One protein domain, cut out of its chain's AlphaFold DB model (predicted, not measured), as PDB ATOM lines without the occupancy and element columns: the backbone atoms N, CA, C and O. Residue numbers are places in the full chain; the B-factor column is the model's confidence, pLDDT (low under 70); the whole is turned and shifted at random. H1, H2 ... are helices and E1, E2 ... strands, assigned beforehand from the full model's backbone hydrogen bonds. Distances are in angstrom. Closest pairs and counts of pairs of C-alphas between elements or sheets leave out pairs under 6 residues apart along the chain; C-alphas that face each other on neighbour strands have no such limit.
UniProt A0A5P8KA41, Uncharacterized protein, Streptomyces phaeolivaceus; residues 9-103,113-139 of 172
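This is residues 9 to 103 and 113 to 139 of the 172 residues of an uncharacterized protein of Streptomyces phaeolivaceus (UniProt A0A5P8KA41). This is a long, loose strand structure with a lobe at each end: at one end E4, E8, E7 and the first part of E1 make a curled wall that wraps round the one helix, H1, and at the other a smaller head holds the pairs E3 with E5 and E2 with E6. The long strand E1 reaches from the first lobe to the head, pairing with E7 near its beginning and with E3 near its end. The printed part has 122 residues, with eight named strands and one named helix in the order E1, E2, E3, E4, H1, E5, E6, E7, E8, and its class is mostly strand. The larger sheet has the order E4, E8, E7, E1, E3, E5 and the smaller one E2, E6, both antiparallel throughout. The whole is loose, with a radius of gyration of the C-alphas of 19.9 A, and its C-alphas span 69 by 29 by 20 A, a rod in outline.

E1, residues 9 to 24, bends by 67 degrees at residue 12. Its pairing is staggered: residues 9 to 16 pair with E7, residues 113 to 120, and residues 22 to 24 with E3, residues 36 to 42. E7 and E1 are antiparallel at 161 degrees, with N 10 and O 118 2.8 A apart, within hydrogen-bond range. E1 and E3 are antiparallel at 122 degrees, with N 41 and O 23 at 2.9 A. E1 runs on into E2, residues 27 to 33, across a break of 2 residues, at 75 degrees. E2 is the antiparallel neighbour of E6, residues 100 to 103, at 150 degrees, with N 29 and O 102 at 2.8 A. E2 and E3 meet only through their link. E3 is also antiparallel to E5, residues 91 to 95, at 153 degrees, with N 95 and O 36 at 2.8 A. E4, residues 52 to 54, is an edge strand, as is E5. E4 and E8, residues 127 to 139, are antiparallel at 170 degrees, with N 54 and O 130 at 2.8 A. E7 and E8 form a hairpin at 150 degrees, with N 119 and O 127 at 2.8 A. H1, residues 62 to 73, is on the larger sheet, which is twisted and curls round it. The closest C-alphas of H1 and E4 are those of Pro 62 and Val 53, 5.7 A apart; those of H1 and E8 are Ile 66 and Val 131, at 7.1 A. H1 and E7 are near each other. In H1 every O i to N i+4 pair is within hydrogen-bond range. H1 is apart from E2 and from E6.

E1 begins at C-alpha 9, (-26.953, -0.436, -34.615), and is 40.7 A long from first to last C-alpha. E2 and E3 follow, E3 with 19.3 A. E4, three residues, comes before H1, which is 16.8 A long and begins at C-alpha 62, (-20.168, 9.615, -39.941). After it come E5, with 13.4 A, and E6, four residues. E7 is 21.9 A long. E8 is 37.2 A long and ends at C-alpha 139, (-31.483, 30.146, -25.365).

The two C-alphas farthest apart are those of Lys 31 and Asp 123, 68.7 A. Residues 104 to 112 are cut out between E6 and E7, and C-alphas 103 and 113 are 32.3 A apart across the cut. The link from H1 to E5, residues 74 to 90, is long and has no named element. The mean pLDDT of the printed part is 91.4, and no printed residue is under 70.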
ATOM      1  N   TYR A   9     -27.625  -1.030 -35.771       93.19
ATOM      2  CA  TYR A   9     -26.953  -0.436 -34.615       93.19
ATOM      3  C   TYR A   9     -27.537  -0.989 -33.316       93.19
ATOM      4  O   TYR A   9     -28.753  -0.988 -33.128       93.19
ATOM      5  N   ALA A  10     -26.662  -1.396 -32.405       95.56
ATOM      6  CA  ALA A  10     -26.968  -1.555 -30.992       95.56
ATOM      7  C   ALA A  10     -26.324  -0.394 -30.228       95.56
ATOM      8  O   ALA A  10     -25.103  -0.239 -30.264       95.56
ATOM      9  N   TRP A  11     -27.145   0.419 -29.569       97.31
ATOM     10  CA  TRP A  11     -26.705   1.592 -28.814       97.31
ATOM     11  C   TRP A  11     -26.505   1.254 -27.341       97.31
ATOM     12  O   TRP A  11     -27.239   0.451 -26.763       97.31
ATOM     13  N   SER A  12     -25.512   1.883 -26.728       97.44
ATOM     14  CA  SER A  12     -25.205   1.739 -25.308       97.44
ATOM     15  C   SER A  12     -24.552   3.009 -24.777       97.44
ATOM     16  O   SER A  12     -24.081   3.833 -25.553       97.44
ATOM     17  N   GLY A  13     -24.525   3.182 -23.454       96.75
ATOM     18  CA  GLY A  13     -23.813   4.309 -22.846       96.75
ATOM     19  C   GLY A  13     -24.352   5.687 -23.243       96.75
ATOM     20  O   GLY A  13     -23.611   6.659 -23.145       96.75
ATOM     21  N   VAL A  14     -25.610   5.770 -23.688       97.69
ATOM     22  CA  VAL A  14     -26.246   7.028 -24.095       97.69
ATOM     23  C   VAL A  14     -26.288   7.984 -22.906       97.69
ATOM     24  O   VAL A  14     -26.809   7.642 -21.843       97.69
ATOM     25  N   ARG A  15     -25.734   9.180 -23.093       96.69
ATOM     26  CA  ARG A  15     -25.739  10.272 -22.123       96.69
ATOM     27  C   ARG A  15     -26.175  11.548 -22.822       96.69
ATOM     28  O   ARG A  15     -25.592  11.923 -23.834       96.69
ATOM     29  N   GLN A  16     -27.173  12.204 -22.248       93.94
ATOM     30  CA  GLN A  16     -27.589  13.549 -22.620       93.94
ATOM     31  C   GLN A  16     -27.202  14.487 -21.481       93.94
ATOM     32  O   GLN A  16     -27.405  14.152 -20.311       93.94
ATOM     33  N   ARG A  17     -26.591  15.622 -21.813       92.44
ATOM     34  CA  ARG A  17     -26.220  16.653 -20.838       92.44
ATOM     35  C   ARG A  17     -26.419  18.027 -21.453       92.44
ATOM     36  O   ARG A  17     -26.009  18.250 -22.588       92.44
ATOM     37  N   THR A  18     -26.970  18.953 -20.686       91.50
ATOM     38  CA  THR A  18     -27.116  20.341 -21.122       91.50
ATOM     39  C   THR A  18     -25.956  21.157 -20.569       91.50
ATOM     40  O   THR A  18     -25.710  21.159 -19.364       91.50
ATOM     41  N   GLY A  19     -25.202  21.811 -21.448       90.38
ATOM     42  CA  GLY A  19     -24.118  22.716 -21.076       90.38
ATOM     43  C   GLY A  19     -24.546  24.166 -21.236       90.38
ATOM     44  O   GLY A  19     -25.076  24.525 -22.278       90.38
ATOM     45  N   LEU A  20     -24.286  24.995 -20.228       93.56
ATOM     46  CA  LEU A  20     -24.428  26.448 -20.316       93.56
ATOM     47  C   LEU A  20     -23.261  27.026 -21.139       93.56
ATOM     48  O   LEU A  20     -22.106  26.739 -20.817       93.56
ATOM     49  N   THR A  21     -23.545  27.827 -22.168       93.19
ATOM     50  CA  THR A  21     -22.534  28.336 -23.121       93.19
ATOM     51  C   THR A  21     -22.364  29.849 -23.091       93.19
ATOM     52  O   THR A  21     -21.242  30.321 -23.265       93.19
ATOM     53  N   ALA A  22     -23.418  30.615 -22.807       95.00
ATOM     54  CA  ALA A  22     -23.343  32.071 -22.685       95.00
ATOM     55  C   ALA A  22     -24.335  32.605 -21.646       95.00
ATOM     56  O   ALA A  22     -25.337  31.956 -21.326       95.00
ATOM     57  N   LEU A  23     -24.060  33.801 -21.128       96.12
ATOM     58  CA  LEU A  23     -24.932  34.520 -20.199       96.12
ATOM     59  C   LEU A  23     -25.177  35.940 -20.698       96.12
ATOM     60  O   LEU A  23     -24.266  36.594 -21.197       96.12
ATOM     61  N   GLY A  24     -26.409  36.416 -20.543       94.31
ATOM     62  CA  GLY A  24     -26.721  37.832 -20.696       94.31
ATOM     63  C   GLY A  24     -26.421  38.623 -19.424       94.31
ATOM     64  O   GLY A  24     -26.267  38.061 -18.335       94.31
ATOM     65  N   GLU A  25     -26.394  39.948 -19.550       91.31
ATOM     66  CA  GLU A  25     -26.318  40.831 -18.387       91.31
ATOM     67  C   GLU A  25     -27.573  40.689 -17.499       91.31
ATOM     68  O   GLU A  25     -28.696  40.648 -18.015       91.31
ATOM     69  N   PRO A  26     -27.424  40.646 -16.161       89.19
ATOM     70  CA  PRO A  26     -28.566  40.636 -15.259       89.19
ATOM     71  C   PRO A  26     -29.334  41.956 -15.373       89.19
ATOM     72  O   PRO A  26     -28.748  43.040 -15.343       89.19
ATOM     73  N   VAL A  27     -30.661  41.877 -15.465       92.75
ATOM     74  CA  VAL A  27     -31.511  43.047 -15.722       92.75
ATOM     75  C   VAL A  27     -32.718  43.072 -14.794       92.75
ATOM     76  O   VAL A  27     -33.262  42.039 -14.410       92.75
ATOM     77  N   THR A  28     -33.144  44.275 -14.409       95.38
ATOM     78  CA  THR A  28     -34.399  44.509 -13.688       95.38
ATOM     79  C   THR A  28     -35.226  45.534 -14.447       95.38
ATOM     80  O   THR A  28     -34.782  46.664 -14.647       95.38
ATOM     81  N   PHE A  29     -36.429  45.146 -14.855       94.50
ATOM     82  CA  PHE A  29     -37.334  45.998 -15.617       94.50
ATOM     83  C   PHE A  29     -38.279  46.773 -14.712       94.50
ATOM     84  O   PHE A  29     -38.829  46.240 -13.741       94.50
ATOM     85  N   ALA A  30     -38.497  48.040 -15.063       93.62
ATOM     86  CA  ALA A  30     -39.610  48.801 -14.523       93.62
ATOM     87  C   ALA A  30     -40.924  48.236 -15.074       93.62
ATOM     88  O   ALA A  30     -40.967  47.703 -16.179       93.62
ATOM     89  N   LYS A  31     -42.009  48.386 -14.315       92.62
ATOM     90  CA  LYS A  31     -43.324  47.914 -14.740       92.62
ATOM     91  C   LYS A  31     -43.719  48.482 -16.104       92.62
ATOM     92  O   LYS A  31     -43.716  49.700 -16.290       92.62
ATOM     93  N   GLY A  32     -44.144  47.597 -17.000       88.69
ATOM     94  CA  GLY A  32     -44.639  47.973 -18.320       88.69
ATOM     95  C   GLY A  32     -43.531  48.245 -19.333       88.69
ATOM     96  O   GLY A  32     -43.808  48.864 -20.357       88.69
ATOM     97  N   THR A  33     -42.292  47.803 -19.073       91.62
ATOM     98  CA  THR A  33     -41.256  47.783 -20.109       91.62
ATOM     99  C   THR A  33     -41.726  46.895 -21.263       91.62
ATOM    100  O   THR A  33     -42.070  45.733 -21.072       91.62
ATOM    101  N   ASP A  34     -41.777  47.466 -22.461       90.94
ATOM    102  CA  ASP A  34     -42.330  46.854 -23.672       90.94
ATOM    103  C   ASP A  34     -41.271  46.147 -24.526       90.94
ATOM    104  O   ASP A  34     -41.596  45.287 -25.351       90.94
ATOM    105  N   SER A  35     -40.004  46.509 -24.322       90.31
ATOM    106  CA  SER A  35     -38.877  46.010 -25.088       90.31
ATOM    107  C   SER A  35     -37.596  45.895 -24.268       90.31
ATOM    108  O   SER A  35     -37.354  46.654 -23.330       90.31
ATOM    109  N   TYR A  36     -36.762  44.931 -24.646       89.81
ATOM    110  CA  TYR A  36     -35.443  44.704 -24.076       89.81
ATOM    111  C   TYR A  36     -34.490  44.239 -25.165       89.81
ATOM    112  O   TYR A  36     -34.818  43.328 -25.919       89.81
ATOM    113  N   GLU A  37     -33.306  44.835 -25.208       92.12
ATOM    114  CA  GLU A  37     -32.206  44.379 -26.044       92.12
ATOM    115  C   GLU A  37     -30.958  44.221 -25.184       92.12
ATOM    116  O   GLU A  37     -30.690  45.036 -24.299       92.12
ATOM    117  N   THR A  38     -30.199  43.165 -25.442       92.12
ATOM    118  CA  THR A  38     -28.940  42.880 -24.758       92.12
ATOM    119  C   THR A  38     -28.045  42.016 -25.635       92.12
ATOM    120  O   THR A  38     -28.381  41.697 -26.780       92.12
ATOM    121  N   ARG A  39     -26.898  41.623 -25.096       92.56
ATOM    122  CA  ARG A  39     -26.007  40.640 -25.697       92.56
ATOM    123  C   ARG A  39     -25.742  39.516 -24.711       92.56
ATOM    124  O   ARG A  39     -25.758  39.738 -23.501       92.56
ATOM    125  N   LEU A  40     -25.530  38.318 -25.241       92.69
ATOM    126  CA  LEU A  40     -24.985  37.214 -24.467       92.69
ATOM    127  C   LEU A  40     -23.481  37.136 -24.692       92.69
ATOM    128  O   LEU A  40     -23.029  37.094 -25.835       92.69
ATOM    129  N   GLU A  41     -22.733  37.085 -23.597       93.50
ATOM    130  CA  GLU A  41     -21.292  36.868 -23.613       93.50
ATOM    131  C   GLU A  41     -20.990  35.374 -23.424       93.50
ATOM    132  O   GLU A  41     -21.492  34.763 -22.466       93.50
ATOM    133  N   PRO A  42     -20.177  34.756 -24.301       93.50
ATOM    134  CA  PRO A  42     -19.785  33.365 -24.133       93.50
ATOM    135  C   PRO A  42     -18.978  33.132 -22.854       93.50
ATOM    136  O   PRO A  42     -18.099  33.917 -22.500       93.50
ATOM    137  N   LEU A  43     -19.236  32.011 -22.180       92.75
ATOM    138  CA  LEU A  43     -18.535  31.633 -20.950       92.75
ATOM    139  C   LEU A  43     -17.110  31.133 -21.194       92.75
ATOM    140  O   LEU A  43     -16.243  31.305 -20.339       92.75
ATOM    141  N   ASP A  44     -16.889  30.490 -22.336       91.25
ATOM    142  CA  ASP A  44     -15.586  30.016 -22.788       91.25
ATOM    143  C   ASP A  44     -15.430  30.379 -24.264       91.25
ATOM    144  O   ASP A  44     -16.023  29.749 -25.135       91.25
ATOM    145  N   THR A  45     -14.643  31.416 -24.546       87.94
ATOM    146  CA  THR A  45     -14.415  31.926 -25.905       87.94
ATOM    147  C   THR A  45     -13.544  31.005 -26.763       87.94
ATOM    148  O   THR A  45     -13.425  31.232 -27.964       87.94
ATOM    149  N   GLU A  46     -12.909  29.990 -26.171       88.56
ATOM    150  CA  GLU A  46     -12.067  29.022 -26.885       88.56
ATOM    151  C   GLU A  46     -12.791  27.683 -27.134       88.56
ATOM    152  O   GLU A  46     -12.272  26.820 -27.851       88.56
ATOM    153  N   ALA A  47     -13.992  27.493 -26.573       87.38
ATOM    154  CA  ALA A  47     -14.744  26.244 -26.660       87.38
ATOM    155  C   ALA A  47     -15.338  26.002 -28.054       87.38
ATOM    156  O   ALA A  47     -16.453  26.400 -28.354       87.38
ATOM    157  N   VAL A  48     -14.626  25.262 -28.900       90.38
ATOM    158  CA  VAL A  48     -15.159  24.803 -30.191       90.38
ATOM    159  C   VAL A  48     -15.783  23.413 -30.044       90.38
ATOM    160  O   VAL A  48     -15.089  22.443 -29.713       90.38
ATOM    161  N   HIS A  49     -17.078  23.281 -30.331       91.50
ATOM    162  CA  HIS A  49     -17.767  21.992 -30.328       91.50
ATOM    163  C   HIS A  49     -17.945  21.469 -31.754       91.50
ATOM    164  O   HIS A  49     -18.431  22.165 -32.639       91.50
ATOM    165  N   ARG A  50     -17.531  20.217 -31.981       94.69
ATOM    166  CA  ARG A  50     -17.610  19.529 -33.280       94.69
ATOM    167  C   ARG A  50     -18.125  18.106 -33.100       94.69
ATOM    168  O   ARG A  50     -17.632  17.418 -32.195       94.69
ATOM    169  N   PRO A  51     -19.068  17.621 -33.929       96.44
ATOM    170  CA  PRO A  51     -19.529  16.256 -33.814       96.44
ATOM    171  C   PRO A  51     -18.410  15.324 -34.250       96.44
ATOM    172  O   PRO A  51     -17.687  15.569 -35.215       96.44
ATOM    173  N   THR A  52     -18.245  14.233 -33.518       96.62
ATOM    174  CA  THR A  52     -17.205  13.247 -33.799       96.62
ATOM    175  C   THR A  52     -17.807  11.859 -33.821       96.62
ATOM    176  O   THR A  52     -18.633  11.504 -32.987       96.62
ATOM    177  N   VAL A  53     -17.376  11.053 -34.788       96.38
ATOM    178  CA  VAL A  53     -17.696   9.628 -34.855       96.38
ATOM    179  C   VAL A  53     -16.385   8.871 -34.972       96.38
ATOM    180  O   VAL A  53     -15.627   9.056 -35.923       96.38
ATOM    181  N   THR A  54     -16.125   7.997 -34.011       94.75
ATOM    182  CA  THR A  54     -14.977   7.086 -34.016       94.75
ATOM    183  C   THR A  54     -15.459   5.659 -34.232       94.75
ATOM    184  O   THR A  54     -16.592   5.324 -33.896       94.75
ATOM    185  N   GLY A  55     -14.626   4.810 -34.838       86.69
ATOM    186  CA  GLY A  55     -14.994   3.413 -35.105       86.69
ATOM    187  C   GLY A  55     -16.106   3.238 -36.147       86.69
ATOM    188  O   GLY A  55     -16.809   2.232 -36.127       86.69
ATOM    189  N   ALA A  56     -16.286   4.198 -37.063       78.12
ATOM    190  CA  ALA A  56     -17.253   4.054 -38.147       78.12
ATOM    191  C   ALA A  56     -16.901   2.832 -39.032       78.12
ATOM    192  O   ALA A  56     -15.748   2.692 -39.459       78.12
ATOM    193  N   PRO A  57     -17.866   1.942 -39.334       73.44
ATOM    194  CA  PRO A  57     -17.643   0.801 -40.218       73.44
ATOM    195  C   PRO A  57     -17.151   1.242 -41.601       73.44
ATOM    196  O   PRO A  57     -17.538   2.295 -42.111       73.44
ATOM    197  N   ARG A  58     -16.331   0.416 -42.264       77.44
ATOM    198  CA  ARG A  58     -15.853   0.726 -43.623       77.44
ATOM    199  C   ARG A  58     -17.032   0.956 -44.573       77.44
ATOM    200  O   ARG A  58     -17.891   0.090 -44.721       77.44
ATOM    201  N   GLY A  59     -17.035   2.107 -45.245       77.94
ATOM    202  CA  GLY A  59     -18.096   2.499 -46.179       77.94
ATOM    203  C   GLY A  59     -19.338   3.115 -45.522       77.94
ATOM    204  O   GLY A  59     -20.283   3.448 -46.233       77.94
ATOM    205  N   VAL A  60     -19.346   3.299 -44.198       83.88
ATOM    206  CA  VAL A  60     -20.391   4.032 -43.474       83.88
ATOM    207  C   VAL A  60     -19.880   5.435 -43.154       83.88
ATOM    208  O   VAL A  60     -18.897   5.602 -42.437       83.88
ATOM    209  N   ALA A  61     -20.550   6.455 -43.693       90.62
ATOM    210  CA  ALA A  61     -20.216   7.848 -43.411       90.62
ATOM    211  C   ALA A  61     -20.610   8.241 -41.968       90.62
ATOM    212  O   ALA A  61     -21.679   7.823 -41.512       90.62
ATOM    213  N   PRO A  62     -19.833   9.098 -41.276       93.75
ATOM    214  CA  PRO A  62     -20.168   9.615 -39.941       93.75
ATOM    215  C   PRO A  62     -21.585  10.189 -39.824       93.75
ATOM    216  O   PRO A  62     -22.316   9.848 -38.896       93.75
ATOM    217  N   ALA A  63     -22.023  10.966 -40.822       95.06
ATOM    218  CA  ALA A  63     -23.370  11.541 -40.878       95.06
ATOM    219  C   ALA A  63     -24.476  10.483 -40.753       95.06
ATOM    220  O   ALA A  63     -25.533  10.727 -40.176       95.06
ATOM    221  N   ARG A  64     -24.233   9.270 -41.260       93.38
ATOM    222  CA  ARG A  64     -25.192   8.175 -41.159       93.38
ATOM    223  C   ARG A  64     -25.291   7.616 -39.742       93.38
ATOM    224  O   ARG A  64     -26.388   7.248 -39.331       93.38
ATOM    225  N   VAL A  65     -24.174   7.543 -39.019       94.75
ATOM    226  CA  VAL A  65     -24.154   7.108 -37.615       94.75
ATOM    227  C   VAL A  65     -24.935   8.105 -36.761       94.75
ATOM    228  O   VAL A  65     -25.831   7.700 -36.030       94.75
ATOM    229  N   ILE A  66     -24.675   9.406 -36.934       96.62
ATOM    230  CA  ILE A  66     -25.386  10.486 -36.230       96.62
ATOM    231  C   ILE A  66     -26.888  10.454 -36.549       96.62
ATOM    232  O   ILE A  66     -27.718  10.476 -35.643       96.62
ATOM    233  N   LYS A  67     -27.263  10.293 -37.825       95.81
ATOM    234  CA  LYS A  67     -28.673  10.143 -38.218       95.81
ATOM    235  C   LYS A  67     -29.340   8.928 -37.563       95.81
ATOM    236  O   LYS A  67     -30.495   9.006 -37.149       95.81
ATOM    237  N   ALA A  68     -28.634   7.799 -37.481       95.19
ATOM    238  CA  ALA A  68     -29.141   6.598 -36.823       95.19
ATOM    239  C   ALA A  68     -29.290   6.790 -35.303       95.19
ATOM    240  O   ALA A  68     -30.248   6.268 -34.731       95.19
ATOM    241  N   LEU A  69     -28.398   7.560 -34.668       97.06
ATOM    242  CA  LEU A  69     -28.528   7.951 -33.264       97.06
ATOM    243  C   LEU A  69     -29.776   8.813 -33.053       97.06
ATOM    244  O   LEU A  69     -30.590   8.486 -32.198       97.06
ATOM    245  N   GLY A  70     -29.984   9.846 -33.875       97.06
ATOM    246  CA  GLY A  70     -31.182  10.692 -33.794       97.06
ATOM    247  C   GLY A  70     -32.479   9.883 -33.911       97.06
ATOM    248  O   GLY A  70     -33.401  10.059 -33.120       97.06
ATOM    249  N   ALA A  71     -32.520   8.907 -34.823       96.88
ATOM    250  CA  ALA A  71     -33.654   7.989 -34.941       96.88
ATOM    251  C   ALA A  71     -33.838   7.086 -33.703       96.88
ATOM    252  O   ALA A  71     -34.970   6.816 -33.308       96.88
ATOM    253  N   HIS A  72     -32.746   6.622 -33.085       96.62
ATOM    254  CA  HIS A  72     -32.796   5.833 -31.850       96.62
ATOM    255  C   HIS A  72     -33.346   6.641 -30.670       96.62
ATOM    256  O   HIS A  72     -34.183   6.131 -29.923       96.62
ATOM    257  N   LEU A  73     -32.916   7.898 -30.545       96.62
ATOM    258  CA  LEU A  73     -33.374   8.829 -29.512       96.62
ATOM    259  C   LEU A  73     -34.780   9.376 -29.780       96.62
ATOM    260  O   LEU A  73     -35.396   9.920 -28.871       96.62
ATOM    261  N   LYS A  74     -35.303   9.195 -31.002       96.31
ATOM    262  CA  LYS A  74     -36.534   9.836 -31.487       96.31
ATOM    263  C   LYS A  74     -36.454  11.362 -31.381       96.31
ATOM    264  O   LYS A  74     -37.429  12.001 -30.996       96.31
ATOM    265  N   ALA A  75     -35.289  11.913 -31.710       94.06
ATOM    266  CA  ALA A  75     -35.070  13.352 -31.715       94.06
ATOM    267  C   ALA A  75     -36.071  14.040 -32.660       94.06
ATOM    268  O   ALA A  75     -36.326  13.548 -33.765       94.06
ATOM    269  N   GLU A  76     -36.652  15.151 -32.208       91.12
ATOM    270  CA  GLU A  76     -37.642  15.917 -32.979       91.12
ATOM    271  C   GLU A  76     -36.988  16.656 -34.155       91.12
ATOM    272  O   GLU A  76     -37.536  16.692 -35.259       91.12
ATOM    273  N   GLU A  77     -35.785  17.185 -33.928       91.88
ATOM    274  CA  GLU A  77     -34.921  17.792 -34.939       91.88
ATOM    275  C   GLU A  77     -33.685  16.905 -35.206       91.88
ATOM    276  O   GLU A  77     -33.294  16.091 -34.360       91.88
ATOM    277  N   PRO A  78     -33.050  17.017 -36.388       94.69
ATOM    278  CA  PRO A  78     -31.780  16.348 -36.652       94.69
ATOM    279  C   PRO A  78     -30.691  16.769 -35.653       94.69
ATOM    280  O   PRO A  78     -30.540  17.952 -35.366       94.69
ATOM    281  N   LEU A  79     -29.906  15.799 -35.177       97.00
ATOM    282  CA  LEU A  79     -28.681  16.070 -34.415       97.00
ATOM    283  C   LEU A  79     -27.613  16.699 -35.317       97.00
ATOM    284  O   LEU A  79     -27.571  16.390 -36.514       97.00
ATOM    285  N   ALA A  80     -26.711  17.478 -34.720       96.69
ATOM    286  CA  ALA A  80     -25.624  18.144 -35.428       96.69
ATOM    287  C   ALA A  80     -24.737  17.151 -36.203       96.69
ATOM    288  O   ALA A  80     -24.182  16.188 -35.651       96.69
ATOM    289  N   GLY A  81     -24.620  17.379 -37.506       95.62
ATOM    290  CA  GLY A  81     -23.866  16.580 -38.460       95.62
ATOM    291  C   GLY A  81     -22.351  16.804 -38.399       95.62
ATOM    292  O   GLY A  81     -21.868  17.763 -37.816       95.62
ATOM    293  N   PRO A  82     -21.552  15.934 -39.039       94.38
ATOM    294  CA  PRO A  82     -20.090  15.939 -38.904       94.38
ATOM    295  C   PRO A  82     -19.394  17.196 -39.451       94.38
ATOM    296  O   PRO A  82     -18.228  17.413 -39.132       94.38
ATOM    297  N   ASP A  83     -20.082  17.976 -40.284       93.69
ATOM    298  CA  ASP A  83     -19.571  19.213 -40.882       93.69
ATOM    299  C   ASP A  83     -20.034  20.467 -40.116       93.69
ATOM    300  O   ASP A  83     -19.643  21.577 -40.469       93.69
ATOM    301  N   GLU A  84     -20.872  20.295 -39.092       94.12
ATOM    302  CA  GLU A  84     -21.342  21.384 -38.240       94.12
ATOM    303  C   GLU A  84     -20.316  21.715 -37.156       94.12
ATOM    304  O   GLU A  84     -19.529  20.877 -36.702       94.12
ATOM    305  N   GLU A  85     -20.343  22.971 -36.741       92.94
ATOM    306  CA  GLU A  85     -19.526  23.505 -35.670       92.94
ATOM    307  C   GLU A  85     -20.393  24.455 -34.855       92.94
ATOM    308  O   GLU A  85     -21.063  25.310 -35.427       92.94
ATOM    309  N   GLU A  86     -20.365  24.295 -33.535       89.19
ATOM    310  CA  GLU A  86     -20.874  25.307 -32.618       89.19
ATOM    311  C   GLU A  86     -19.663  26.041 -32.044       89.19
ATOM    312  O   GLU A  86     -18.814  25.433 -31.375       89.19
ATOM    313  N   VAL A  87     -19.570  27.334 -32.355       88.56
ATOM    314  CA  VAL A  87     -18.528  28.226 -31.847       88.56
ATOM    315  C   VAL A  87     -19.110  29.237 -30.864       88.56
ATOM    316  O   VAL A  87     -20.257  29.650 -31.017       88.56
ATOM    317  N   PRO A  88     -18.326  29.679 -29.870       83.00
ATOM    318  CA  PRO A  88     -18.753  30.716 -28.948       83.00
ATOM    319  C   PRO A  88     -18.799  32.057 -29.687       83.00
ATOM    320  O   PRO A  88     -17.770  32.542 -30.158       83.00
ATOM    321  N   GLU A  89     -19.974  32.678 -29.764       83.19
ATOM    322  CA  GLU A  89     -20.150  33.994 -30.380       83.19
ATOM    323  C   GLU A  89     -20.953  34.922 -29.469       83.19
ATOM    324  O   GLU A  89     -21.886  34.501 -28.790       83.19
ATOM    325  N   GLU A  90     -20.593  36.208 -29.458       86.31
ATOM    326  CA  GLU A  90     -21.447  37.228 -28.851       86.31
ATOM    327  C   GLU A  90     -22.710  37.369 -29.704       86.31
ATOM    328  O   GLU A  90     -22.653  37.785 -30.864       86.31
ATOM    329  N   THR A  91     -23.865  37.042 -29.130       86.00
ATOM    330  CA  THR A  91     -25.143  37.108 -29.844       86.00
ATOM    331  C   THR A  91     -26.025  38.210 -29.285       86.00
ATOM    332  O   THR A  91     -26.207  38.314 -28.071       86.00
ATOM    333  N   ALA A  92     -26.628  39.003 -30.170       88.62
ATOM    334  CA  ALA A  92     -27.655  39.959 -29.785       88.62
ATOM    335  C   ALA A  92     -28.968  39.236 -29.445       88.62
ATOM    336  O   ALA A  92     -29.390  38.324 -30.156       88.62
ATOM    337  N   PHE A  93     -29.635  39.695 -28.392       88.75
ATOM    338  CA  PHE A  93     -30.962  39.244 -27.998       88.75
ATOM    339  C   PHE A  93     -31.909  40.437 -27.929       88.75
ATOM    340  O   PHE A  93     -31.551  41.480 -27.387       88.75
ATOM    341  N   GLY A  94     -33.120  40.260 -28.456       87.00
ATOM    342  CA  GLY A  94     -34.183  41.256 -28.425       87.00
ATOM    343  C   GLY A  94     -35.516  40.620 -28.048       87.00
ATOM    344  O   GLY A  94     -35.893  39.577 -28.584       87.00
ATOM    345  N   TRP A  95     -36.246  41.259 -27.140       84.62
ATOM    346  CA  TRP A  95     -37.607  40.902 -26.756       84.62
ATOM    347  C   TRP A  95     -38.513  42.118 -26.923       84.62
ATOM    348  O   TRP A  95     -38.216  43.175 -26.378       84.62
ATOM    349  N   HIS A  96     -39.627  41.976 -27.646       81.31
ATOM    350  CA  HIS A  96     -40.555  43.082 -27.947       81.31
ATOM    351  C   HIS A  96     -42.027  42.682 -27.755       81.31
ATOM    352  O   HIS A  96     -42.904  43.133 -28.493       81.31
ATOM    353  N   ALA A  97     -42.296  41.757 -26.829       72.81
ATOM    354  CA  ALA A  97     -43.585  41.067 -26.746       72.81
ATOM    355  C   ALA A  97     -44.382  41.304 -25.449       72.81
ATOM    356  O   ALA A  97     -45.373  40.608 -25.236       72.81
ATOM    357  N   GLY A  98     -44.021  42.279 -24.605       70.00
ATOM    358  CA  GLY A  98     -44.945  42.761 -23.569       70.00
ATOM    359  C   GLY A  98     -44.339  43.085 -22.211       70.00
ATOM    360  O   GLY A  98     -43.146  42.914 -22.011       70.00
ATOM    361  N   GLU A  99     -45.227  43.553 -21.324       84.38
ATOM    362  CA  GLU A  99     -45.032  44.196 -20.013       84.38
ATOM    363  C   GLU A  99     -44.063  43.463 -19.069       84.38
ATOM    364  O   GLU A  99     -44.472  42.811 -18.107       84.38
ATOM    365  N   LEU A 100     -42.763  43.595 -19.324       91.25
ATOM    366  CA  LEU A 100     -41.723  43.107 -18.433       91.25
ATOM    367  C   LEU A 100     -41.782  43.891 -17.115       91.25
ATOM    368  O   LEU A 100     -41.996  45.106 -17.098       91.25
ATOM    369  N   GLU A 101     -41.588  43.187 -16.004       94.31
ATOM    370  CA  GLU A 101     -41.515  43.768 -14.664       94.31
ATOM    371  C   GLU A 101     -40.651  42.876 -13.767       94.31
ATOM    372  O   GLU A 101     -40.843  41.663 -13.715       94.31
ATOM    373  N   GLY A 102     -39.714  43.476 -13.031       94.94
ATOM    374  CA  GLY A 102     -38.858  42.747 -12.092       94.94
ATOM    375  C   GLY A 102     -37.582  42.192 -12.725       94.94
ATOM    376  O   GLY A 102     -37.171  42.616 -13.805       94.94
ATOM    377  N   ALA A 103     -36.901  41.300 -12.002       96.38
ATOM    378  CA  ALA A 103     -35.595  40.775 -12.397       96.38
ATOM    379  C   ALA A 103     -35.724  39.616 -13.393       96.38
ATOM    380  O   ALA A 103     -36.559  38.732 -13.205       96.38
ATOM    381  N   VAL A 113     -24.984  15.182 -26.714       97.56
ATOM    382  CA  VAL A 113     -25.300  13.759 -26.796       97.56
ATOM    383  C   VAL A 113     -24.018  12.965 -27.023       97.56
ATOM    384  O   VAL A 113     -23.333  13.122 -28.037       97.56
ATOM    385  N   ASP A 114     -23.728  12.060 -26.096       97.94
ATOM    386  CA  ASP A 114     -22.655  11.073 -26.194       97.94
ATOM    387  C   ASP A 114     -23.281   9.670 -26.238       97.94
ATOM    388  O   ASP A 114     -24.163   9.352 -25.436       97.94
ATOM    389  N   ALA A 115     -22.829   8.801 -27.144       98.25
ATOM    390  CA  ALA A 115     -23.280   7.410 -27.184       98.25
ATOM    391  C   ALA A 115     -22.218   6.462 -27.744       98.25
ATOM    392  O   ALA A 115     -21.461   6.801 -28.654       98.25
ATOM    393  N   ASP A 116     -22.221   5.231 -27.249       98.12
ATOM    394  CA  ASP A 116     -21.467   4.125 -27.829       98.12
ATOM    395  C   ASP A 116     -22.373   3.306 -28.750       98.12
ATOM    396  O   ASP A 116     -23.574   3.151 -28.501       98.12
ATOM    397  N   PHE A 117     -21.792   2.725 -29.798       96.44
ATOM    398  CA  PHE A 117     -22.512   1.825 -30.690       96.44
ATOM    399  C   PHE A 117     -21.717   0.571 -31.032       96.44
ATOM    400  O   PHE A 117     -20.488   0.578 -31.114       96.44
ATOM    401  N   ALA A 118     -22.448  -0.505 -31.305       94.88
ATOM    402  CA  ALA A 118     -21.970  -1.655 -32.055       94.88
ATOM    403  C   ALA A 118     -22.775  -1.764 -33.357       94.88
ATOM    404  O   ALA A 118     -24.004  -1.810 -33.330       94.88
ATOM    405  N   TYR A 119     -22.083  -1.787 -34.493       91.75
ATOM    406  CA  TYR A 119     -22.669  -1.929 -35.820       91.75
ATOM    407  C   TYR A 119     -22.402  -3.321 -36.379       91.75
ATOM    408  O   TYR A 119     -21.246  -3.720 -36.536       91.75
ATOM    409  N   THR A 120     -23.466  -4.027 -36.742       90.00
ATOM    410  CA  THR A 120     -23.389  -5.375 -37.313       90.00
ATOM    411  C   THR A 120     -23.896  -5.359 -38.748       90.00
ATOM    412  O   THR A 120     -24.961  -4.809 -39.031       90.00
ATOM    413  N   CYS A 121     -23.151  -5.984 -39.660       85.69
ATOM    414  CA  CYS A 121     -23.534  -6.133 -41.061       85.69
ATOM    415  C   CYS A 121     -23.378  -7.591 -41.502       85.69
ATOM    416  O   CYS A 121     -22.259  -8.100 -41.579       85.69
ATOM    417  N   GLY A 122     -24.498  -8.250 -41.812       81.31
ATOM    418  CA  GLY A 122     -24.512  -9.686 -42.099       81.31
ATOM    419  C   GLY A 122     -23.924 -10.496 -40.940       81.31
ATOM    420  O   GLY A 122     -24.142 -10.158 -39.780       81.31
ATOM    421  N   ASP A 123     -23.136 -11.519 -41.271       77.50
ATOM    422  CA  ASP A 123     -22.485 -12.407 -40.297       77.50
ATOM    423  C   ASP A 123     -21.105 -11.901 -39.828       77.50
ATOM    424  O   ASP A 123     -20.343 -12.643 -39.206       77.50
ATOM    425  N   ALA A 124     -20.733 -10.660 -40.164       79.75
ATOM    426  CA  ALA A 124     -19.452 -10.091 -39.757       79.75
ATOM    427  C   ALA A 124     -19.432  -9.738 -38.263       79.75
ATOM    428  O   ALA A 124     -20.458  -9.394 -37.671       79.75
ATOM    429  N   GLU A 125     -18.236  -9.759 -37.666       85.56
ATOM    430  CA  GLU A 125     -18.050  -9.306 -36.288       85.56
ATOM    431  C   GLU A 125     -18.498  -7.840 -36.122       85.56
ATOM    432  O   GLU A 125     -18.187  -7.001 -36.979       85.56
ATOM    433  N   PRO A 126     -19.208  -7.500 -35.028       89.44
ATOM    434  CA  PRO A 126     -19.674  -6.139 -34.802       89.44
ATOM    435  C   PRO A 126     -18.519  -5.140 -34.683       89.44
ATOM    436  O   PRO A 126     -17.590  -5.327 -33.894       89.44
ATOM    437  N   VAL A 127     -18.621  -4.027 -35.407       91.56
ATOM    438  CA  VAL A 127     -17.692  -2.898 -35.289       91.56
ATOM    439  C   VAL A 127     -18.191  -1.969 -34.194       91.56
ATOM    440  O   VAL A 127     -19.335  -1.523 -34.236       91.56
ATOM    441  N   ARG A 128     -17.340  -1.662 -33.216       95.12
ATOM    442  CA  ARG A 128     -17.674  -0.738 -32.128       95.12
ATOM    443  C   ARG A 128     -17.153   0.659 -32.411       95.12
ATOM    444  O   ARG A 128     -16.060   0.813 -32.954       95.12
ATOM    445  N   GLY A 129     -17.910   1.652 -31.976       96.00
ATOM    446  CA  GLY A 129     -17.535   3.046 -32.095       96.00
ATOM    447  C   GLY A 129     -18.230   3.921 -31.066       96.00
ATOM    448  O   GLY A 129     -19.031   3.450 -30.261       96.00
ATOM    449  N   HIS A 130     -17.893   5.200 -31.113       97.75
ATOM    450  CA  HIS A 130     -18.421   6.221 -30.222       97.75
ATOM    451  C   HIS A 130     -18.812   7.448 -31.036       97.75
ATOM    452  O   HIS A 130     -18.106   7.812 -31.983       97.75
ATOM    453  N   VAL A 131     -19.924   8.074 -30.670       97.62
ATOM    454  CA  VAL A 131     -20.424   9.307 -31.271       97.62
ATOM    455  C   VAL A 131     -20.583  10.381 -30.204       97.62
ATOM    456  O   VAL A 131     -21.155  10.135 -29.144       97.62
ATOM    457  N   ARG A 132     -20.096  11.576 -30.531       97.69
ATOM    458  CA  ARG A 132     -20.401  12.827 -29.838       97.69
ATOM    459  C   ARG A 132     -21.072  13.764 -30.818       97.69
ATOM    460  O   ARG A 132     -20.572  13.941 -31.926       97.69
ATOM    461  N   THR A 133     -22.180  14.351 -30.419       97.62
ATOM    462  CA  THR A 133     -22.934  15.342 -31.189       97.62
ATOM    463  C   THR A 133     -23.710  16.215 -30.198       97.62
ATOM    464  O   THR A 133     -23.511  16.112 -28.984       97.62
ATOM    465  N   TRP A 134     -24.569  17.088 -30.693       96.25
ATOM    466  CA  TRP A 134     -25.515  17.834 -29.885       96.25
ATOM    467  C   TRP A 134     -26.878  17.870 -30.572       96.25
ATOM    468  O   TRP A 134     -26.998  17.776 -31.797       96.25
ATOM    469  N   GLU A 135     -27.910  17.950 -29.746       92.31
ATOM    470  CA  GLU A 135     -29.190  18.548 -30.103       92.31
ATOM    471  C   GLU A 135     -28.999  20.056 -30.265       92.31
ATOM    472  O   GLU A 135     -27.952  20.591 -29.934       92.31
ATOM    473  N   LYS A 136     -30.005  20.765 -30.762       82.31
ATOM    474  CA  LYS A 136     -29.897  22.188 -31.092       82.31
ATOM    475  C   LYS A 136     -29.397  23.055 -29.926       82.31
ATOM    476  O   LYS A 136     -29.792  22.856 -28.778       82.31
ATOM    477  N   ALA A 137     -28.567  24.049 -30.246       86.56
ATOM    478  CA  ALA A 137     -28.237  25.124 -29.319       86.56
ATOM    479  C   ALA A 137     -29.486  25.976 -29.047       86.56
ATOM    480  O   ALA A 137     -30.226  26.351 -29.963       86.56
ATOM    481  N   GLY A 138     -29.748  26.231 -27.773       88.38
ATOM    482  CA  GLY A 138     -30.925  26.934 -27.290       88.38
ATOM    483  C   GLY A 138     -30.559  28.208 -26.546       88.38
ATOM    484  O   GLY A 138     -29.408  28.448 -26.186       88.38
ATOM    485  N   GLN A 139     -31.577  29.018 -26.280       91.44
ATOM    486  CA  GLN A 139     -31.483  30.146 -25.365       91.44
ATOM    487  C   GLN A 139     -32.743  30.227 -24.513       91.44
ATOM    488  O   GLN A 139     -33.832  29.873 -24.975       91.44
TER     489      GLN A 139